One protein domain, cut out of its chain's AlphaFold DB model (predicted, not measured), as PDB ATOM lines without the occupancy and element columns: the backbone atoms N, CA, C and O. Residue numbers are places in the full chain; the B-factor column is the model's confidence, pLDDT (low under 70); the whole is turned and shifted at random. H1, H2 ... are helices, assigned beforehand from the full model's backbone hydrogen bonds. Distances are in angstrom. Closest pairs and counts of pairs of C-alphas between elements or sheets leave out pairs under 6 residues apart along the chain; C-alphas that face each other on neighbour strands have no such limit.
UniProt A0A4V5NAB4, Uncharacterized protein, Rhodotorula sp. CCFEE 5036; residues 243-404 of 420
ATOM      1  N   SER A 243      37.014  47.325   7.548       79.06
ATOM      2  CA  SER A 243      36.884  46.963   6.126       79.06
ATOM      3  C   SER A 243      38.245  46.829   5.436       79.06
ATOM      4  O   SER A 243      38.496  45.831   4.761       79.06
ATOM      5  N   VAL A 244      39.179  47.756   5.679       74.62
ATOM      6  CA  VAL A 244      40.552  47.665   5.142       74.62
ATOM      7  C   VAL A 244      41.287  46.436   5.680       74.62
ATOM      8  O   VAL A 244      41.996  45.762   4.930       74.62
ATOM      9  N   ALA A 245      41.109  46.111   6.961       79.50
ATOM     10  CA  ALA A 245      41.698  44.908   7.541       79.50
ATOM     11  C   ALA A 245      41.116  43.625   6.928       79.50
ATOM     12  O   ALA A 245      41.878  42.710   6.620       79.50
ATOM     13  N   LEU A 246      39.803  43.576   6.679       83.12
ATOM     14  CA  LEU A 246      39.157  42.456   5.989       83.12
ATOM     15  C   LEU A 246      39.666  42.292   4.551       83.12
ATOM     16  O   LEU A 246      40.031  41.179   4.181       83.12
ATOM     17  N   TYR A 247      39.811  43.376   3.782       81.62
ATOM     18  CA  TYR A 247      40.419  43.313   2.445       81.62
ATOM     19  C   TYR A 247      41.881  42.840   2.477       81.62
ATOM     20  O   TYR A 247      42.323  42.097   1.600       81.62
ATOM     21  N   ALA A 248      42.653  43.238   3.493       78.44
ATOM     22  CA  ALA A 248      44.020  42.748   3.662       78.44
ATOM     23  C   ALA A 248      44.053  41.242   3.984       78.44
ATOM     24  O   ALA A 248      44.898  40.519   3.453       78.44
ATOM     25  N   LEU A 249      43.128  40.757   4.819       81.38
ATOM     26  CA  LEU A 249      42.992  39.329   5.122       81.38
ATOM     27  C   LEU A 249      42.523  38.525   3.909       81.38
ATOM     28  O   LEU A 249      43.043  37.434   3.684       81.38
ATOM     29  N   GLU A 250      41.601  39.062   3.114       81.19
ATOM     30  CA  GLU A 250      41.185  38.471   1.841       81.19
ATOM     31  C   GLU A 250      42.394  38.317   0.907       81.19
ATOM     32  O   GLU A 250      42.674  37.218   0.429       81.19
ATOM     33  N   ALA A 251      43.195  39.374   0.740       77.81
ATOM     34  CA  ALA A 251      44.418  39.324  -0.061       77.81
ATOM     35  C   ALA A 251      45.417  38.265   0.446       77.81
ATOM     36  O   ALA A 251      46.044  37.571  -0.357       77.81
ATOM     37  N   PHE A 252      45.548  38.085   1.765       75.94
ATOM     38  CA  PHE A 252      46.353  36.991   2.323       75.94
ATOM     39  C   PHE A 252      45.737  35.613   2.061       75.94
ATOM     40  O   PHE A 252      46.475  34.645   1.865       75.94
ATOM     41  N   ALA A 253      44.408  35.511   2.039       77.88
ATOM     42  CA  ALA A 253      43.703  34.265   1.781       77.88
ATOM     43  C   ALA A 253      43.899  33.794   0.334       77.88
ATOM     44  O   ALA A 253      44.029  32.587   0.126       77.88
ATOM     45  N   HIS A 254      44.005  34.729  -0.622       76.62
ATOM     46  CA  HIS A 254      44.316  34.464  -2.035       76.62
ATOM     47  C   HIS A 254      45.675  33.798  -2.264       76.62
ATOM     48  O   HIS A 254      45.900  33.192  -3.318       76.62
ATOM     49  N   TYR A 255      46.585  33.876  -1.292       72.25
ATOM     50  CA  TYR A 255      47.868  33.211  -1.413       72.25
ATOM     51  C   TYR A 255      47.724  31.691  -1.248       72.25
ATOM     52  O   TYR A 255      47.195  31.194  -0.247       72.25
ATOM     53  N   LYS A 256      48.227  30.933  -2.236       65.75
ATOM     54  CA  LYS A 256      48.132  29.465  -2.262       65.75
ATOM     55  C   LYS A 256      48.667  28.872  -0.954       65.75
ATOM     56  O   LYS A 256      49.790  29.141  -0.545       65.75
ATOM     57  N   GLY A 257      47.839  28.061  -0.297       69.19
ATOM     58  CA  GLY A 257      48.187  27.394   0.960       69.19
ATOM     59  C   GLY A 257      47.993  28.233   2.229       69.19
ATOM     60  O   GLY A 257      48.152  27.688   3.319       69.19
ATOM     61  N   LYS A 258      47.601  29.514   2.136       72.81
ATOM     62  CA  LYS A 258      47.360  30.379   3.312       72.81
ATOM     63  C   LYS A 258      45.892  30.567   3.662       72.81
ATOM     64  O   LYS A 258      45.593  30.985   4.776       72.81
ATOM     65  N   THR A 259      44.972  30.152   2.795       80.50
ATOM     66  CA  THR A 259      43.527  30.196   3.062       80.50
ATOM     67  C   THR A 259      43.145  29.501   4.374       80.50
ATOM     68  O   THR A 259      42.339  30.024   5.135       80.50
ATOM     69  N   ALA A 260      43.764  28.355   4.689       77.44
ATOM     70  CA  ALA A 260      43.519  27.637   5.943       77.44
ATOM     71  C   ALA A 260      44.037  28.398   7.180       77.44
ATOM     72  O   ALA A 260      43.398  28.366   8.230       77.44
ATOM     73  N   GLU A 261      45.163  29.109   7.057       75.62
ATOM     74  CA  GLU A 261      45.700  29.955   8.130       75.62
ATOM     75  C   GLU A 261      44.795  31.169   8.372       75.62
ATOM     76  O   GLU A 261      44.500  31.479   9.523       75.62
ATOM     77  N   VAL A 262      44.294  31.811   7.309       81.94
ATOM     78  CA  VAL A 262      43.359  32.945   7.424       81.94
ATOM     79  C   VAL A 262      42.019  32.502   8.009       81.94
ATOM     80  O   VAL A 262      41.508  33.141   8.925       81.94
ATOM     81  N   ALA A 263      41.474  31.370   7.556       82.62
ATOM     82  CA  ALA A 263      40.243  30.812   8.113       82.62
ATOM     83  C   ALA A 263      40.391  30.440   9.598       82.62
ATOM     84  O   ALA A 263      39.458  30.632  10.376       82.62
ATOM     85  N   SER A 264      41.566  29.945  10.003       79.12
ATOM     86  CA  SER A 264      41.878  29.705  11.413       79.12
ATOM     87  C   SER A 264      42.052  31.003  12.199       79.12
ATOM     88  O   SER A 264      41.657  31.044  13.354       79.12
ATOM     89  N   ALA A 265      42.637  32.046  11.608       80.25
ATOM     90  CA  ALA A 265      42.821  33.340  12.264       80.25
ATOM     91  C   ALA A 265      41.493  34.080  12.495       80.25
ATOM     92  O   ALA A 265      41.378  34.861  13.434       80.25
ATOM     93  N   LEU A 266      40.495  33.824  11.647       83.81
ATOM     94  CA  LEU A 266      39.131  34.344  11.772       83.81
ATOM     95  C   LEU A 266      38.189  33.416  12.555       83.81
ATOM     96  O   LEU A 266      36.983  33.669  12.603       83.81
ATOM     97  N   ASP A 267      38.712  32.324  13.120       82.88
ATOM     98  CA  ASP A 267      37.943  31.296  13.826       82.88
ATOM     99  C   ASP A 267      36.705  30.813  13.045       82.88
ATOM    100  O   ASP A 267      35.650  30.527  13.611       82.88
ATOM    101  N   ALA A 268      36.836  30.667  11.721       84.12
ATOM    102  CA  ALA A 268      35.722  30.415  10.799       84.12
ATOM    103  C   ALA A 268      34.962  29.096  11.060       84.12
ATOM    104  O   ALA A 268      33.833  28.915  10.610       84.12
ATOM    105  N   ARG A 269      35.574  28.158  11.793       82.38
ATOM    106  CA  ARG A 269      34.961  26.881  12.191       82.38
ATOM    107  C   ARG A 269      33.996  27.018  13.374       82.38
ATOM    108  O   ARG A 269      33.191  26.118  13.611       82.38
ATOM    109  N   VAL A 270      34.113  28.084  14.158       86.06
ATOM    110  CA  VAL A 270      33.390  28.252  15.420       86.06
ATOM    111  C   VAL A 270      32.162  29.126  15.183       86.06
ATOM    112  O   VAL A 270      32.245  30.178  14.558       86.06
ATOM    113  N   SER A 271      31.005  28.722  15.716       83.75
ATOM    114  CA  SER A 271      29.749  29.480  15.580       83.75
ATOM    115  C   SER A 271      29.788  30.866  16.233       83.75
ATOM    116  O   SER A 271      29.051  31.757  15.813       83.75
ATOM    117  N   HIS A 272      30.634  31.012  17.255       82.50
ATOM    118  CA  HIS A 272      30.998  32.249  17.957       82.50
ATOM    119  C   HIS A 272      32.406  32.738  17.580       82.50
ATOM    120  O   HIS A 272      33.035  33.456  18.346       82.50
ATOM    121  N   GLY A 273      32.953  32.275  16.455       84.50
ATOM    122  CA  GLY A 273      34.228  32.773  15.952       84.50
ATOM    123  C   GLY A 273      34.089  34.176  15.371       84.50
ATOM    124  O   GLY A 273      32.986  34.602  15.018       84.50
ATOM    125  N   VAL A 274      35.222  34.856  15.208       87.06
ATOM    126  CA  VAL A 274      35.307  36.247  14.735       87.06
ATOM    127  C   VAL A 274      34.506  36.464  13.449       87.06
ATOM    128  O   VAL A 274      33.716  37.400  13.374       87.06
ATOM    129  N   LEU A 275      34.643  35.577  12.453       88.75
ATOM    130  CA  LEU A 275      33.901  35.684  11.191       88.75
ATOM    131  C   LEU A 275      32.382  35.634  11.404       88.75
ATOM    132  O   LEU A 275      31.650  36.474  10.892       88.75
ATOM    133  N   MET A 276      31.906  34.649  12.163       89.56
ATOM    134  CA  MET A 276      30.476  34.431  12.375       89.56
ATOM    135  C   MET A 276      29.851  35.526  13.235       89.56
ATOM    136  O   MET A 276      28.711  35.921  12.994       89.56
ATOM    137  N   GLU A 277      30.587  36.027  14.222       89.62
ATOM    138  CA  GLU A 277      30.152  37.137  15.060       89.62
ATOM    139  C   GLU A 277      30.080  38.449  14.272       89.62
ATOM    140  O   GLU A 277      29.106  39.182  14.423       89.62
ATOM    141  N   LEU A 278      31.027  38.701  13.359       89.19
ATOM    142  CA  LEU A 278      30.954  39.848  12.453       89.19
ATOM    143  C   LEU A 278      29.721  39.789  11.559       89.19
ATOM    144  O   LEU A 278      28.985  40.763  11.510       89.19
ATOM    145  N   VAL A 279      29.444  38.656  10.903       90.38
ATOM    146  CA  VAL A 279      28.257  38.533  10.034       90.38
ATOM    147  C   VAL A 279      26.962  38.715  10.836       90.38
ATOM    148  O   VAL A 279      26.050  39.396  10.369       90.38
ATOM    149  N   ARG A 280      26.882  38.177  12.061       90.44
ATOM    150  CA  ARG A 280      25.719  38.380  12.947       90.44
ATOM    151  C   ARG A 280      25.566  39.830  13.386       90.44
ATOM    152  O   ARG A 280      24.446  40.329  13.400       90.44
ATOM    153  N   LYS A 281      26.667  40.491  13.753       89.25
ATOM    154  CA  LYS A 281      26.650  41.899  14.152       89.25
ATOM    155  C   LYS A 281      26.204  42.773  12.986       89.25
ATOM    156  O   LYS A 281      25.264  43.532  13.150       89.25
ATOM    157  N   THR A 282      26.750  42.554  11.788       88.94
ATOM    158  CA  THR A 282      26.289  43.233  10.570       88.94
ATOM    159  C   THR A 282      24.796  43.007  10.327       88.94
ATOM    160  O   THR A 282      24.094  43.946   9.976       88.94
ATOM    161  N   ALA A 283      24.280  41.790  10.536       88.50
ATOM    162  CA  ALA A 283      22.848  41.518  10.394       88.50
ATOM    163  C   ALA A 283      21.989  42.292  11.409       88.50
ATOM    164  O   ALA A 283      20.956  42.837  11.033       88.50
ATOM    165  N   ALA A 284      22.431  42.384  12.666       88.25
ATOM    166  CA  ALA A 284      21.749  43.154  13.706       88.25
ATOM    167  C   ALA A 284      21.814  44.674  13.455       88.25
ATOM    168  O   ALA A 284      20.820  45.379  13.633       88.25
ATOM    169  N   ASP A 285      22.963  45.171  12.994       85.88
ATOM    170  CA  ASP A 285      23.164  46.583  12.657       85.88
ATOM    171  C   ASP A 285      22.274  46.989  11.470       85.88
ATOM    172  O   ASP A 285      21.699  48.074  11.462       85.88
ATOM    173  N   LEU A 286      22.109  46.105  10.479       84.62
ATOM    174  CA  LEU A 286      21.252  46.336   9.311       84.62
ATOM    175  C   LEU A 286      19.749  46.278   9.626       84.62
ATOM    176  O   LEU A 286      18.963  46.864   8.880       84.62
ATOM    177  N   ASP A 287      19.347  45.596  10.698       82.44
ATOM    178  CA  ASP A 287      17.958  45.575  11.183       82.44
ATOM    179  C   ASP A 287      17.601  46.859  11.963       82.44
ATOM    180  O   ASP A 287      16.434  47.231  12.096       82.44
ATOM    181  N   THR A 288      18.613  47.589  12.439       81.44
ATOM    182  CA  THR A 288      18.443  48.828  13.208       81.44
ATOM    183  C   THR A 288      18.307  50.050  12.282       81.44
ATOM    184  O   THR A 288      18.846  50.093  11.179       81.44
ATOM    185  N   ALA A 289      17.571  51.080  12.721       63.94
ATOM    186  CA  ALA A 289      17.356  52.309  11.943       63.94
ATOM    187  C   ALA A 289      18.607  53.208  11.827       63.94
ATOM    188  O   ALA A 289      18.680  54.051  10.932       63.94
ATOM    189  N   GLU A 290      19.586  53.036  12.720       71.62
ATOM    190  CA  GLU A 290      20.871  53.737  12.709       71.62
ATOM    191  C   GLU A 290      21.953  52.802  12.157       71.62
ATOM    192  O   GLU A 290      22.381  51.857  12.814       71.62
ATOM    193  N   LEU A 291      22.377  53.058  10.919       71.12
ATOM    194  CA  LEU A 291      23.377  52.247  10.228       71.12
ATOM    195  C   LEU A 291      24.791  52.665  10.647       71.12
ATOM    196  O   LEU A 291      25.297  53.693  10.197       71.12
ATOM    197  N   GLU A 292      25.453  51.841  11.461       69.50
ATOM    198  CA  GLU A 292      26.900  51.961  11.717       69.50
ATOM    199  C   GLU A 292      27.737  51.344  10.580       69.50
ATOM    200  O   GLU A 292      28.877  51.740  10.334       69.50
ATOM    201  N   SER A 293      27.162  50.371   9.864       77.38
ATOM    202  CA  SER A 293      27.828  49.624   8.797       77.38
ATOM    203  C   SER A 293      27.914  50.411   7.485       77.38
ATOM    204  O   SER A 293      26.934  50.985   7.017       77.38
ATOM    205  N   THR A 294      29.086  50.386   6.845       81.88
ATOM    206  CA  THR A 294      29.340  51.025   5.539       81.88
ATOM    207  C   THR A 294      29.297  50.001   4.396       81.88
ATOM    208  O   THR A 294      29.550  48.813   4.615       81.88
ATOM    209  N   ALA A 295      29.022  50.447   3.164       80.06
ATOM    210  CA  ALA A 295      28.988  49.580   1.978       80.06
ATOM    211  C   ALA A 295      30.300  48.802   1.792       80.06
ATOM    212  O   ALA A 295      30.280  47.602   1.536       80.06
ATOM    213  N   GLU A 296      31.435  49.463   2.016       82.00
ATOM    214  CA  GLU A 296      32.777  48.895   1.877       82.00
ATOM    215  C   GLU A 296      33.034  47.775   2.890       82.00
ATOM    216  O   GLU A 296      33.764  46.828   2.606       82.00
ATOM    217  N   PHE A 297      32.448  47.870   4.084       86.00
ATOM    218  CA  PHE A 297      32.569  46.827   5.098       86.00
ATOM    219  C   PHE A 297      31.731  45.601   4.748       86.00
ATOM    220  O   PHE A 297      32.227  44.479   4.849       86.00
ATOM    221  N   ILE A 298      30.496  45.816   4.287       87.25
ATOM    222  CA  ILE A 298      29.629  44.744   3.787       87.25
ATOM    223  C   ILE A 298      30.325  44.051   2.610       87.25
ATOM    224  O   ILE A 298      30.479  42.832   2.622       87.25
ATOM    225  N   ASP A 299      30.837  44.809   1.642       85.62
ATOM    226  CA  ASP A 299      31.590  44.264   0.513       85.62
ATOM    227  C   ASP A 299      32.801  43.437   0.966       85.62
ATOM    228  O   ASP A 299      32.935  42.286   0.550       85.62
ATOM    229  N   ALA A 300      33.652  43.971   1.849       86.75
ATOM    230  CA  ALA A 300      34.831  43.258   2.345       86.75
ATOM    231  C   ALA A 300      34.473  41.955   3.081       86.75
ATOM    232  O   ALA A 300      35.116  40.921   2.884       86.75
ATOM    233  N   LEU A 301      33.431  41.985   3.919       90.94
ATOM    234  CA  LEU A 301      32.970  40.830   4.690       90.94
ATOM    235  C   LEU A 301      32.388  39.733   3.789       90.94
ATOM    236  O   LEU A 301      32.681  38.549   3.968       90.94
ATOM    237  N   PHE A 302      31.576  40.112   2.805       89.88
ATOM    238  CA  PHE A 302      30.987  39.160   1.872       89.88
ATOM    239  C   PHE A 302      32.006  38.617   0.868       89.88
ATOM    240  O   PHE A 302      31.909  37.449   0.488       89.88
ATOM    241  N   ASN A 303      33.012  39.401   0.484       88.50
ATOM    242  CA  ASN A 303      34.101  38.934  -0.368       88.50
ATOM    243  C   ASN A 303      34.918  37.827   0.308       88.50
ATOM    244  O   ASN A 303      35.070  36.744  -0.261       88.50
ATOM    245  N   ILE A 304      35.374  38.041   1.549       88.12
ATOM    246  CA  ILE A 304      36.130  37.014   2.277       88.12
ATOM    247  C   ILE A 304      35.277  35.767   2.549       88.12
ATOM    248  O   ILE A 304      35.772  34.644   2.433       88.12
ATOM    249  N   LEU A 305      33.982  35.944   2.843       89.75
ATOM    250  CA  LEU A 305      33.047  34.835   3.034       89.75
ATOM    251  C   LEU A 305      32.868  34.025   1.743       89.75
ATOM    252  O   LEU A 305      32.954  32.796   1.767       89.75
ATOM    253  N   THR A 306      32.690  34.703   0.609       88.25
ATOM    254  CA  THR A 306      32.594  34.078  -0.719       88.25
ATOM    255  C   THR A 306      33.878  33.324  -1.054       88.25
ATOM    256  O   THR A 306      33.827  32.151  -1.421       88.25
ATOM    257  N   TYR A 307      35.039  33.949  -0.848       85.94
ATOM    258  CA  TYR A 307      36.339  33.342  -1.125       85.94
ATOM    259  C   TYR A 307      36.581  32.062  -0.307       85.94
ATOM    260  O   TYR A 307      37.044  31.042  -0.832       85.94
ATOM    261  N   ILE A 308      36.226  32.085   0.980       85.50
ATOM    262  CA  ILE A 308      36.327  30.912   1.853       85.50
ATOM    263  C   ILE A 308      35.361  29.803   1.406       85.50
ATOM    264  O   ILE A 308      35.738  28.630   1.421       85.50
ATOM    265  N   ASN A 309      34.150  30.151   0.962       83.62
ATOM    266  CA  ASN A 309      33.137  29.176   0.541       83.62
ATOM    267  C   ASN A 309      33.518  28.400  -0.726       83.62
ATOM    268  O   ASN A 309      33.158  27.224  -0.837       83.62
ATOM    269  N   VAL A 310      34.297  29.008  -1.629       83.88
ATOM    270  CA  VAL A 310      34.862  28.329  -2.812       83.88
ATOM    271  C   VAL A 310      35.785  27.167  -2.407       83.88
ATOM    272  O   VAL A 310      35.916  26.177  -3.127       83.88
ATOM    273  N   HIS A 311      36.412  27.238  -1.228       85.25
ATOM    274  CA  HIS A 311      37.303  26.192  -0.737       85.25
ATOM    275  C   HIS A 311      36.518  25.082  -0.029       85.25
ATOM    276  O   HIS A 311      36.178  25.212   1.144       85.25
ATOM    277  N   GLN A 312      36.330  23.942  -0.704       84.00
ATOM    278  CA  GLN A 312      35.499  22.817  -0.242       84.00
ATOM    279  C   GLN A 312      35.709  22.416   1.235       84.00
ATOM    280  O   GLN A 312      34.751  22.194   1.974       84.00
ATOM    281  N   ALA A 313      36.963  22.309   1.687       83.75
ATOM    282  CA  ALA A 313      37.266  21.894   3.058       83.75
ATOM    283  C   ALA A 313      36.883  22.953   4.103       83.75
ATOM    284  O   ALA A 313      36.457  22.603   5.202       83.75
ATOM    285  N   ILE A 314      37.045  24.235   3.772       83.56
ATOM    286  CA  ILE A 314      36.829  25.347   4.701       83.56
ATOM    287  C   ILE A 314      35.359  25.771   4.677       83.56
ATOM    288  O   ILE A 314      34.783  25.985   5.740       83.56
ATOM    289  N   GLY A 315      34.709  25.777   3.511       85.81
ATOM    290  CA  GLY A 315      33.271  26.016   3.413       85.81
ATOM    291  C   GLY A 315      32.460  25.007   4.231       85.81
ATOM    292  O   GLY A 315      31.562  25.410   4.963       85.81
ATOM    293  N   GLN A 316      32.856  23.724   4.267       86.38
ATOM    294  CA  GLN A 316      32.244  22.750   5.187       86.38
ATOM    295  C   GLN A 316      32.379  23.136   6.672       86.38
ATOM    296  O   GLN A 316      31.469  22.876   7.462       86.38
ATOM    297  N   MET A 317      33.487  23.770   7.072       86.12
ATOM    298  CA  MET A 317      33.660  24.260   8.446       86.12
ATOM    299  C   MET A 317      32.718  25.425   8.745       86.12
ATOM    300  O   MET A 317      32.099  25.440   9.807       86.12
ATOM    301  N   VAL A 318      32.578  26.358   7.803       87.06
ATOM    302  CA  VAL A 318      31.712  27.542   7.925       87.06
ATOM    303  C   VAL A 318      30.228  27.144   7.947       87.06
ATOM    304  O   VAL A 318      29.442  27.665   8.741       87.06
ATOM    305  N   ILE A 319      29.846  26.125   7.174       87.94
ATOM    306  CA  ILE A 319      28.514  25.504   7.252       87.94
ATOM    307  C   ILE A 319      28.283  24.889   8.631       87.94
ATOM    308  O   ILE A 319      27.246  25.141   9.248       87.94
ATOM    309  N   GLY A 320      29.257  24.133   9.145       84.88
ATOM    310  CA  GLY A 320      29.206  23.567  10.496       84.88
ATOM    311  C   GLY A 320      29.117  24.624  11.603       84.88
ATOM    312  O   GLY A 320      28.514  24.366  12.642       84.88
ATOM    313  N   ALA A 321      29.658  25.822  11.366       86.81
ATOM    314  CA  ALA A 321      29.553  26.969  12.265       86.81
ATOM    315  C   ALA A 321      28.162  27.641  12.242       86.81
ATOM    316  O   ALA A 321      27.853  28.453  13.116       86.81
ATOM    317  N   GLY A 322      27.304  27.291  11.277       88.69
ATOM    318  CA  GLY A 322      25.932  27.791  11.175       88.69
ATOM    319  C   GLY A 322      25.761  29.018  10.278       88.69
ATOM    320  O   GLY A 322      24.835  29.794  10.508       88.69
ATOM    321  N   VAL A 323      26.617  29.197   9.261       89.94
ATOM    322  CA  VAL A 323      26.539  30.326   8.307       89.94
ATOM    323  C   VAL A 323      25.169  30.472   7.648       89.94
ATOM    324  O   VAL A 323      24.700  31.586   7.456       89.94
ATOM    325  N   VAL A 324      24.494  29.351   7.371       90.56
ATOM    326  CA  VAL A 324      23.198  29.324   6.678       90.56
ATOM    327  C   VAL A 324      22.141  30.117   7.444       90.56
ATOM    328  O   VAL A 324      21.412  30.891   6.839       90.56
ATOM    329  N   ASN A 325      22.088  29.977   8.771       90.06
ATOM    330  CA  ASN A 325      21.111  30.695   9.591       90.06
ATOM    331  C   ASN A 325      21.367  32.203   9.563       90.06
ATOM    332  O   ASN A 325      20.439  32.975   9.369       90.06
ATOM    333  N   VAL A 326      22.633  32.609   9.686       90.44
ATOM    334  CA  VAL A 326      23.001  34.030   9.708       90.44
ATOM    335  C   VAL A 326      22.750  34.687   8.346       90.44
ATOM    336  O   VAL A 326      22.248  35.804   8.285       90.44
ATOM    337  N   LEU A 327      23.036  33.983   7.245       90.25
ATOM    338  CA  LEU A 327      22.709  34.463   5.900       90.25
ATOM    339  C   LEU A 327      21.194  34.565   5.692       90.25
ATOM    340  O   LEU A 327      20.729  35.537   5.109       90.25
ATOM    341  N   LEU A 328      20.411  33.608   6.199       90.75
ATOM    342  CA  LEU A 328      18.949  33.689   6.147       90.75
ATOM    343  C   LEU A 328      18.396  34.858   6.964       90.75
ATOM    344  O   LEU A 328      17.399  35.449   6.560       90.75
ATOM    345  N   ASP A 329      19.027  35.208   8.081       89.44
ATOM    346  CA  ASP A 329      18.631  36.377   8.863       89.44
ATOM    347  C   ASP A 329      18.855  37.678   8.076       89.44
ATOM    348  O   ASP A 329      17.990  38.546   8.108       89.44
ATOM    349  N   LEU A 330      19.913  37.762   7.259       87.56
ATOM    350  CA  LEU A 330      20.136  38.882   6.328       87.56
ATOM    351  C   LEU A 330      19.085  38.946   5.207       87.56
ATOM    352  O   LEU A 330      18.654  40.036   4.835       87.56
ATOM    353  N   VAL A 331      18.626  37.800   4.693       87.88
ATOM    354  CA  VAL A 331      17.570  37.745   3.658       87.88
ATOM    355  C   VAL A 331      16.223  38.246   4.191       87.88
ATOM    356  O   VAL A 331      15.462  38.887   3.461       87.88
ATOM    357  N   LYS A 332      15.930  37.992   5.472       87.50
ATOM    358  CA  LYS A 332      14.669  38.396   6.121       87.50
ATOM    359  C   LYS A 332      14.556  39.903   6.373       87.50
ATOM    360  O   LYS A 332      13.449  40.375   6.638       87.50
ATOM    361  N   ILE A 333      15.656  40.658   6.294       84.12
ATOM    362  CA  ILE A 333      15.661  42.107   6.545       84.12
ATOM    363  C   ILE A 333      14.762  42.800   5.518       84.12
ATOM    364  O   ILE A 333      15.120  42.919   4.352       84.12
ATOM    365  N   SER A 334      13.588  43.262   5.947       74.00
ATOM    366  CA  SER A 334      12.570  43.861   5.061       74.00
ATOM    367  C   SER A 334      12.800  45.354   4.785       74.00
ATOM    368  O   SER A 334      12.056  45.990   4.040       74.00
ATOM    369  N   SER A 335      13.819  45.932   5.411       75.88
ATOM    370  CA  SER A 335      14.172  47.339   5.296       75.88
ATOM    371  C   SER A 335      14.738  47.649   3.899       75.88
ATOM    372  O   SER A 335      15.612  46.942   3.400       75.88
ATOM    373  N   ARG A 336      14.228  48.710   3.252       68.62
ATOM    374  CA  ARG A 336      14.512  49.050   1.837       68.62
ATOM    375  C   ARG A 336      15.681  50.020   1.638       68.62
ATOM    376  O   ARG A 336      15.784  50.667   0.600       68.62
ATOM    377  N   GLY A 337      16.555  50.171   2.627       76.00
ATOM    378  CA  GLY A 337      17.775  50.953   2.461       76.00
ATOM    379  C   GLY A 337      18.702  50.300   1.435       76.00
ATOM    380  O   GLY A 337      18.825  49.077   1.390       76.00
ATOM    381  N   ASN A 338      19.413  51.115   0.648       77.62
ATOM    382  CA  ASN A 338      20.358  50.627  -0.367       77.62
ATOM    383  C   ASN A 338      21.351  49.594   0.202       77.62
ATOM    384  O   ASN A 338      21.639  48.593  -0.441       77.62
ATOM    385  N   LEU A 339      21.837  49.799   1.432       78.38
ATOM    386  CA  LEU A 339      22.775  48.886   2.099       78.38
ATOM    387  C   LEU A 339      22.140  47.539   2.478       78.38
ATOM    388  O   LEU A 339      22.782  46.500   2.344       78.38
ATOM    389  N   GLN A 340      20.886  47.553   2.929       82.69
ATOM    390  CA  GLN A 340      20.144  46.354   3.333       82.69
ATOM    391  C   GLN A 340      19.807  45.493   2.113       82.69
ATOM    392  O   GLN A 340      19.958  44.274   2.164       82.69
ATOM    393  N   MET A 341      19.441  46.128   0.993       80.94
ATOM    394  CA  MET A 341      19.255  45.448  -0.292       80.94
ATOM    395  C   MET A 341      20.558  44.799  -0.773       80.94
ATOM    396  O   MET A 341      20.573  43.608  -1.056       80.94
ATOM    397  N   VAL A 342      21.677  45.535  -0.764       84.00
ATOM    398  CA  VAL A 342      22.986  44.997  -1.182       84.00
ATOM    399  C   VAL A 342      23.428  43.813  -0.314       84.00
ATOM    400  O   VAL A 342      23.943  42.823  -0.835       84.00
ATOM    401  N   ALA A 343      23.244  43.892   1.006       83.62
ATOM    402  CA  ALA A 343      23.591  42.799   1.912       83.62
ATOM    403  C   ALA A 343      22.707  41.561   1.694       83.62
ATOM    404  O   ALA A 343      23.220  40.440   1.689       83.62
ATOM    405  N   ALA A 344      21.401  41.758   1.487       85.00
ATOM    406  CA  ALA A 344      20.468  40.678   1.195       85.00
ATOM    407  C   ALA A 344      20.788  40.002  -0.145       85.00
ATOM    408  O   ALA A 344      20.893  38.779  -0.181       85.00
ATOM    409  N   ASP A 345      21.049  40.772  -1.204       85.12
ATOM    410  CA  ASP A 345      21.426  40.238  -2.518       85.12
ATOM    411  C   ASP A 345      22.694  39.387  -2.428       85.12
ATOM    412  O   ASP A 345      22.735  38.258  -2.917       85.12
ATOM    413  N   LYS A 346      23.729  39.873  -1.733       87.44
ATOM    414  CA  LYS A 346      24.963  39.100  -1.521       87.44
ATOM    415  C   LYS A 346      24.723  37.835  -0.698       87.44
ATOM    416  O   LYS A 346      25.335  36.804  -0.980       87.44
ATOM    417  N   ALA A 347      23.845  37.887   0.304       87.38
ATOM    418  CA  ALA A 347      23.474  36.711   1.085       87.38
ATOM    419  C   ALA A 347      22.729  35.676   0.234       87.38
ATOM    420  O   ALA A 347      23.047  34.489   0.323       87.38
ATOM    421  N   ILE A 348      21.806  36.120  -0.625       87.19
ATOM    422  CA  ILE A 348      21.109  35.264  -1.591       87.19
ATOM    423  C   ILE A 348      22.129  34.617  -2.525       87.19
ATOM    424  O   ILE A 348      22.141  33.397  -2.616       87.19
ATOM    425  N   VAL A 349      23.041  35.388  -3.124       86.88
ATOM    426  CA  VAL A 349      24.070  34.869  -4.045       86.88
ATOM    427  C   VAL A 349      24.941  33.790  -3.392       86.88
ATOM    428  O   VAL A 349      25.217  32.766  -4.010       86.88
ATOM    429  N   ILE A 350      25.352  33.972  -2.133       86.19
ATOM    430  CA  ILE A 350      26.127  32.944  -1.417       86.19
ATOM    431  C   ILE A 350      25.277  31.700  -1.118       86.19
ATOM    432  O   ILE A 350      25.796  30.580  -1.128       86.19
ATOM    433  N   LEU A 351      23.993  31.880  -0.807       84.62
ATOM    434  CA  LEU A 351      23.087  30.776  -0.502       84.62
ATOM    435  C   LEU A 351      22.642  30.006  -1.748       84.62
ATOM    436  O   LEU A 351      22.397  28.812  -1.616       84.62
ATOM    437  N   ASP A 352      22.540  30.648  -2.909       80.62
ATOM    438  CA  ASP A 352      21.897  30.114  -4.114       80.62
ATOM    439  C   ASP A 352      22.611  28.884  -4.726       80.62
ATOM    440  O   ASP A 352      23.617  28.371  -4.223       80.62
ATOM    441  N   LEU A 353      22.047  28.386  -5.829       55.66
ATOM    442  CA  LEU A 353      22.469  27.234  -6.621       55.66
ATOM    443  C   LEU A 353      23.916  27.307  -7.123       55.66
ATOM    444  O   LEU A 353      24.524  26.261  -7.294       55.66
ATOM    445  N   ASP A 354      24.501  28.489  -7.301       60.75
ATOM    446  CA  ASP A 354      25.926  28.606  -7.655       60.75
ATOM    447  C   ASP A 354      26.849  28.651  -6.418       60.75
ATOM    448  O   ASP A 354      28.074  28.575  -6.538       60.75
ATOM    449  N   GLY A 355      26.268  28.751  -5.217       74.06
ATOM    450  CA  GLY A 355      26.959  28.874  -3.939       74.06
ATOM    451  C   GLY A 355      26.833  27.631  -3.051       74.06
ATOM    452  O   GLY A 355      27.245  26.520  -3.402       74.06
ATOM    453  N   LEU A 356      26.316  27.821  -1.834       80.56
ATOM    454  CA  LEU A 356      26.329  26.800  -0.782       80.56
ATOM    455  C   LEU A 356      25.345  25.646  -1.028       80.56
ATOM    456  O   LEU A 356      25.669  24.505  -0.687       80.56
ATOM    457  N   LEU A 357      24.157  25.916  -1.588       81.19
ATOM    458  CA  LEU A 357      23.089  24.914  -1.716       81.19
ATOM    459  C   LEU A 357      23.454  23.767  -2.665       81.19
ATOM    460  O   LEU A 357      23.129  22.614  -2.375       81.19
ATOM    461  N   TYR A 358      24.143  24.066  -3.765       80.00
ATOM    462  CA  TYR A 358      24.620  23.050  -4.705       80.00
ATOM    463  C   TYR A 358      26.016  22.534  -4.345       80.00
ATOM    464  O   TYR A 358      26.303  21.349  -4.522       80.00
ATOM    465  N   GLY A 359      26.876  23.399  -3.789       78.50
ATOM    466  CA  GLY A 359      28.249  23.039  -3.430       78.50
ATOM    467  C   GLY A 359      28.354  21.985  -2.324       78.50
ATOM    468  O   GLY A 359      29.346  21.252  -2.257       78.50
ATOM    469  N   TYR A 360      27.337  21.868  -1.460       83.56
ATOM    470  CA  TYR A 360      27.402  21.033  -0.265       83.56
ATOM    471  C   TYR A 360      26.079  20.310   0.024       83.56
ATOM    472  O   TYR A 360      25.053  20.911   0.331       83.56
ATOM    473  N   THR A 361      26.120  18.977   0.027       82.88
ATOM    474  CA  THR A 361      24.930  18.118   0.186       82.88
ATOM    475  C   THR A 361      24.197  18.289   1.521       82.88
ATOM    476  O   THR A 361      22.993  18.067   1.602       82.88
ATOM    477  N   ASN A 362      24.905  18.695   2.574       84.25
ATOM    478  CA  ASN A 362      24.369  18.940   3.913       84.25
ATOM    479  C   ASN A 362      23.738  20.333   4.087       84.25
ATOM    480  O   ASN A 362      22.986  20.531   5.044       84.25
ATOM    481  N   VAL A 363      24.000  21.286   3.185       86.94
ATOM    482  CA  VAL A 363      23.453  22.650   3.289       86.94
ATOM    483  C   VAL A 363      21.960  22.661   3.021       86.94
ATOM    484  O   VAL A 363      21.233  23.307   3.767       86.94
ATOM    485  N   PHE A 364      21.474  21.905   2.034       86.94
ATOM    486  CA  PHE A 364      20.042  21.853   1.730       86.94
ATOM    487  C   PHE A 364      19.205  21.395   2.936       86.94
ATOM    488  O   PHE A 364      18.136  21.938   3.217       86.94
ATOM    489  N   THR A 365      19.712  20.436   3.715       88.31
ATOM    490  CA  THR A 365      19.068  20.010   4.965       88.31
ATOM    491  C   THR A 365      19.078  21.118   6.021       88.31
ATOM    492  O   THR A 365      18.066  21.333   6.680       88.31
ATOM    493  N   ALA A 366      20.187  21.850   6.173       86.81
ATOM    494  CA  ALA A 366      20.259  22.977   7.106       86.81
ATOM    495  C   ALA A 366      19.338  24.136   6.683       86.81
ATOM    496  O   ALA A 366      18.647  24.715   7.514       86.81
ATOM    497  N   PHE A 367      19.279  24.427   5.385       89.69
ATOM    498  CA  PHE A 367      18.430  25.455   4.791       89.69
ATOM    499  C   PHE A 367      16.943  25.149   4.980       89.69
ATOM    500  O   PHE A 367      16.180  26.004   5.423       89.69
ATOM    501  N   THR A 368      16.524  23.915   4.694       90.00
ATOM    502  CA  THR A 368      15.132  23.491   4.897       90.00
ATOM    503  C   THR A 368      14.752  23.481   6.377       90.00
ATOM    504  O   THR A 368      13.663  23.932   6.717       90.00
ATOM    505  N   ALA A 369      15.656  23.058   7.269       90.38
ATOM    506  CA  ALA A 369      15.434  23.108   8.716       90.38
ATOM    507  C   ALA A 369      15.287  24.543   9.262       90.38
ATOM    508  O   ALA A 369      14.607  24.749  10.264       90.38
ATOM    509  N   ALA A 370      15.902  25.527   8.602       87.75
ATOM    510  CA  ALA A 370      15.836  26.943   8.955       87.75
ATOM    511  C   ALA A 370      14.681  27.705   8.269       87.75
ATOM    512  O   ALA A 370      14.667  28.936   8.291       87.75
ATOM    513  N   ASN A 371      13.727  26.996   7.647       90.00
ATOM    514  CA  ASN A 371      12.641  27.569   6.839       90.00
ATOM    515  C   ASN A 371      13.141  28.492   5.712       90.00
ATOM    516  O   ASN A 371      12.503  29.489   5.372       90.00
ATOM    517  N   GLY A 372      14.280  28.158   5.099       88.19
ATOM    518  CA  GLY A 372      14.912  29.007   4.088       88.19
ATOM    519  C   GLY A 372      14.024  29.294   2.873       88.19
ATOM    520  O   GLY A 372      14.034  30.408   2.360       88.19
ATOM    521  N   LEU A 373      13.189  28.332   2.456       88.94
ATOM    522  CA  LEU A 373      12.254  28.533   1.343       88.94
ATOM    523  C   LEU A 373      11.205  29.609   1.663       88.94
ATOM    524  O   LEU A 373      10.888  30.432   0.809       88.94
ATOM    525  N   GLU A 374      10.686  29.627   2.891       90.44
ATOM    526  CA  GLU A 374       9.720  30.636   3.332       90.44
ATOM    527  C   GLU A 374      10.367  32.022   3.409       90.44
ATOM    528  O   GLU A 374       9.762  32.997   2.974       90.44
ATOM    529  N   ALA A 375      11.620  32.104   3.869       88.75
ATOM    530  CA  ALA A 375      12.376  33.354   3.877       88.75
ATOM    531  C   ALA A 375      12.578  33.915   2.456       88.75
ATOM    532  O   ALA A 375      12.366  35.105   2.237       88.75
ATOM    533  N   PHE A 376      12.917  33.064   1.482       89.06
ATOM    534  CA  PHE A 376      13.099  33.474   0.084       89.06
ATOM    535  C   PHE A 376      11.779  33.917  -0.557       89.06
ATOM    536  O   PHE A 376      11.715  34.979  -1.168       89.06
ATOM    537  N   ILE A 377      10.704  33.140  -0.388       90.00
ATOM    538  CA  ILE A 377       9.384  33.497  -0.929       90.00
ATOM    539  C   ILE A 377       8.861  34.781  -0.274       90.00
ATOM    540  O   ILE A 377       8.330  35.651  -0.963       90.00
ATOM    541  N   GLY A 378       9.028  34.917   1.044       88.69
ATOM    542  CA  GLY A 378       8.661  36.121   1.785       88.69
ATOM    543  C   GLY A 378       9.412  37.351   1.281       88.69
ATOM    544  O   GLY A 378       8.794  38.395   1.068       88.69
ATOM    545  N   ARG A 379      10.711  37.201   0.999       87.25
ATOM    546  CA  ARG A 379      11.539  38.258   0.419       87.25
ATOM    547  C   ARG A 379      11.060  38.670  -0.971       87.25
ATOM    548  O   ARG A 379      10.764  39.845  -1.167       87.25
ATOM    549  N   VAL A 380      10.885  37.715  -1.887       88.06
ATOM    550  CA  VAL A 380      10.367  37.983  -3.242       88.06
ATOM    551  C   VAL A 380       9.021  38.699  -3.173       88.06
ATOM    552  O   VAL A 380       8.814  39.687  -3.870       88.06
ATOM    553  N   LYS A 381       8.116  38.251  -2.295       90.38
ATOM    554  CA  LYS A 381       6.833  38.923  -2.090       90.38
ATOM    555  C   LYS A 381       7.025  40.375  -1.642       90.38
ATOM    556  O   LYS A 381       6.429  41.258  -2.241       90.38
ATOM    557  N   SER A 382       7.864  40.624  -0.635       86.50
ATOM    558  CA  SER A 382       8.108  41.984  -0.133       86.50
ATOM    559  C   SER A 382       8.733  42.913  -1.181       86.50
ATOM    560  O   SER A 382       8.392  44.093  -1.233       86.50
ATOM    561  N   GLU A 383       9.599  42.386  -2.049       84.06
ATOM    562  CA  GLU A 383      10.211  43.151  -3.138       84.06
ATOM    563  C   GLU A 383       9.210  43.458  -4.251       84.06
ATOM    564  O   GLU A 383       9.158  44.591  -4.725       84.06
ATOM    565  N   VAL A 384       8.386  42.478  -4.636       87.75
ATOM    566  CA  VAL A 384       7.333  42.660  -5.643       87.75
ATOM    567  C   VAL A 384       6.270  43.634  -5.142       87.75
ATOM    568  O   VAL A 384       5.970  44.598  -5.841       87.75
ATOM    569  N   ASP A 385       5.747  43.431  -3.929       87.12
ATOM    570  CA  ASP A 385       4.773  44.336  -3.303       87.12
ATOM    571  C   ASP A 385       5.361  45.753  -3.220       87.12
ATOM    572  O   ASP A 385       4.721  46.736  -3.595       87.12
ATOM    573  N   GLY A 386       6.632  45.846  -2.829       81.69
ATOM    574  CA  GLY A 386       7.347  47.100  -2.753       81.69
ATOM    575  C   GLY A 386       7.549  47.807  -4.099       81.69
ATOM    576  O   GLY A 386       7.463  49.036  -4.151       81.69
ATOM    577  N   ALA A 387       7.844  47.076  -5.172       81.81
ATOM    578  CA  ALA A 387       7.959  47.633  -6.518       81.81
ATOM    579  C   ALA A 387       6.586  48.061  -7.064       81.81
ATOM    580  O   ALA A 387       6.468  49.101  -7.713       81.81
ATOM    581  N   CYS A 388       5.535  47.296  -6.757       84.38
ATOM    582  CA  CYS A 388       4.160  47.646  -7.099       84.38
ATOM    583  C   CYS A 388       3.697  48.933  -6.406       84.38
ATOM    584  O   CYS A 388       2.991  49.719  -7.030       84.38
ATOM    585  N   GLU A 389       4.084  49.168  -5.149       84.00
ATOM    586  CA  GLU A 389       3.775  50.413  -4.434       84.00
ATOM    587  C   GLU A 389       4.516  51.625  -5.015       84.00
ATOM    588  O   GLU A 389       3.903  52.673  -5.210       84.00
ATOM    589  N   GLU A 390       5.803  51.480  -5.336       79.88
ATOM    590  CA  GLU A 390       6.636  52.562  -5.882       79.88
ATOM    591  C   GLU A 390       6.182  52.996  -7.283       79.88
ATOM    592  O   GLU A 390       6.084  54.188  -7.573       79.88
ATOM    593  N   HIS A 391       5.817  52.034  -8.132       78.25
ATOM    594  CA  HIS A 391       5.328  52.296  -9.487       78.25
ATOM    595  C   HIS A 391       3.801  52.375  -9.579       78.25
ATOM    596  O   HIS A 391       3.260  52.405 -10.684       78.25
ATOM    597  N   ARG A 392       3.077  52.443  -8.454       76.81
ATOM    598  CA  ARG A 392       1.607  52.463  -8.448       76.81
ATOM    599  C   ARG A 392       1.035  53.640  -9.230       76.81
ATOM    600  O   ARG A 392       0.129  53.461 -10.035       76.81
ATOM    601  N   GLU A 393       1.585  54.835  -9.039       69.19
ATOM    602  CA  GLU A 393       1.121  56.041  -9.740       69.19
ATOM    603  C   GLU A 393       1.475  56.026 -11.239       69.19
ATOM    604  O   GLU A 393       0.764  56.598 -12.069       69.19
ATOM    605  N   GLU A 394       2.580  55.372 -11.605       69.31
ATOM    606  CA  GLU A 394       2.999  55.185 -12.996       69.31
ATOM    607  C   GLU A 394       2.135  54.124 -13.695       69.31
ATOM    608  O   GLU A 394       1.698  54.325 -14.831       69.31
ATOM    609  N   ALA A 395       1.797  53.050 -12.979       62.69
ATOM    610  CA  ALA A 395       0.849  52.030 -13.403       62.69
ATOM    611  C   ALA A 395      -0.567  52.604 -13.561       62.69
ATOM    612  O   ALA A 395      -1.188  52.376 -14.593       62.69
ATOM    613  N   GLU A 396      -1.054  53.427 -12.625       63.53
ATOM    614  CA  GLU A 396      -2.361  54.095 -12.736       63.53
ATOM    615  C   GLU A 396      -2.409  55.055 -13.945       63.53
ATOM    616  O   GLU A 396      -3.410  55.103 -14.664       63.53
ATOM    617  N   LYS A 397      -1.312  55.762 -14.262       64.19
ATOM    618  CA  LYS A 397      -1.206  56.561 -15.504       64.19
ATOM    619  C   LYS A 397      -1.244  55.704 -16.774       64.19
ATOM    620  O   LYS A 397      -1.814  56.139 -17.776       64.19
ATOM    621  N   LEU A 398      -0.652  54.510 -16.746       60.03
ATOM    622  CA  LEU A 398      -0.685  53.550 -17.855       60.03
ATOM    623  C   LEU A 398      -2.060  52.875 -17.992       60.03
ATOM    624  O   LEU A 398      -2.545  52.728 -19.110       60.03
ATOM    625  N   GLU A 399      -2.741  52.535 -16.897       52.31
ATOM    626  CA  GLU A 399      -4.098  51.966 -16.915       52.31
ATOM    627  C   GLU A 399      -5.136  52.956 -17.471       52.31
ATOM    628  O   GLU A 399      -6.021  52.570 -18.245       52.31
ATOM    629  N   VAL A 400      -4.984  54.252 -17.178       51.38
ATOM    630  CA  VAL A 400      -5.787  55.325 -17.795       51.38
ATOM    631  C   VAL A 400      -5.492  55.468 -19.299       51.38
ATOM    632  O   VAL A 400      -6.365  55.876 -20.062       51.38
ATOM    633  N   ALA A 401      -4.301  55.084 -19.767       47.28
ATOM    634  CA  ALA A 401      -3.978  55.037 -21.197       47.28
ATOM    635  C   ALA A 401      -4.467  53.746 -21.890       47.28
ATOM    636  O   ALA A 401      -4.718  53.753 -23.097       47.28
ATOM    637  N   VAL A 402      -4.645  52.648 -21.145       47.81
ATOM    638  CA  VAL A 402      -5.130  51.349 -21.656       47.81
ATOM    639  C   VAL A 402      -6.667  51.292 -21.762       47.81
ATOM    640  O   VAL A 402      -7.227  50.347 -22.315       47.81
ATOM    641  N   THR A 403      -7.386  52.344 -21.363       46.09
ATOM    642  CA  THR A 403      -8.834  52.479 -21.607       46.09
ATOM    643  C   THR A 403      -9.145  52.936 -23.045       46.09
ATOM    644  O   THR A 403      -9.740  53.982 -23.290       46.09
ATOM    645  N   VAL A 404      -8.777  52.116 -24.034       42.31
ATOM    646  CA  VAL A 404      -9.345  52.133 -25.398       42.31
ATOM    647  C   VAL A 404      -9.372  50.701 -25.967       42.31
ATOM    648  O   VAL A 404      -8.575  49.849 -25.582       42.31
TER     649      VAL A 404
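This is residues 243 to 404 of the 420 residues of an uncharacterized protein of Rhodotorula sp. CCFEE 5036 (UniProt A0A4V5NAB4). A helical body, with H1, H4 and H7 side by side in a row and H3 and H6 crossing one side of it, ends in a long arm, where H10 leads away to H11. The short helices H2, H5, H8 and H9 gather round the end of the row where H1, H4 and H7 finish, and residues 387 to 404 stick out free. The printed part has 162 residues with eleven named helices, H1 to H11 in chain order, and no named strand; the class is all helix. It is only just compact, close to loose, with a radius of gyration of the C-alphas of 18.3 A and spans of 68 by 34 by 27 A, the length being made by the arm.

Find C-alpha 372 at (14.912, 29.007, 4.088); from there the longest helix, H10, runs 26.9 A to C-alpha 390 at (6.636, 52.562, -5.882). Past it lies H11, residues 392 to 402, 14.9 A long. Go back to C-alpha 243 at (36.884, 46.963, 6.126), where H1 begins, reaching residue 253 over 15.1 A. Next come H2, residues 259 to 265; H3, residues 274 to 287, 20.0 A; H4, residues 295 to 310, 22.6 A; H5, residues 312 to 320; H6, residues 323 to 331; H7, residues 338 to 351, 20.0 A; H8, residues 356 to 359; and H9, residues 363 to 369.

H10 touches H6 with residues 372 to 379 alone, the closest C-alphas being those of Leu 328 and Gly 372, 6.5 A apart. H6 is the hub, touching four helices. It forms a helical hairpin with H7 at 37 degrees, only just a steep tilt, with C-alphas 331 and 344 closest at 4.8 A. It touches H3 at 17 degrees, Ala 283 to Leu 330 being closest at 5.6 A between C-alphas, and H9 at Val 324 and Phe 367, 6.4 A. H3, H4 and H7 make a bundle, a group of neighbouring helices; H4 and H7 touch and run the same way at 1 degree, C-alphas 295 and 339 closest at 6.3 A. H1 touches H4, C-alphas 243 and 297 closest at 4.4 A, and H2, C-alphas 253 and 259 closest at 4.3 A. H4 and H5, like H8 and H9, touch only at the corner. In H1 to H4, H6, H7 and H9 to H11 every O i to N i+4 pair is within hydrogen-bond range; H5 has 4 of 5, and H8 is too short for one.

Look from Glu 261 to Val 404 for the two C-alphas farthest apart, 68.2 A. Without residues 387 to 404 the body spans 47 by 34 by 24 A. The printed part has no cut and no long link. Mean pLDDT of the printed part is 81.4, and 19 residues are under 70, among them 393 to 404.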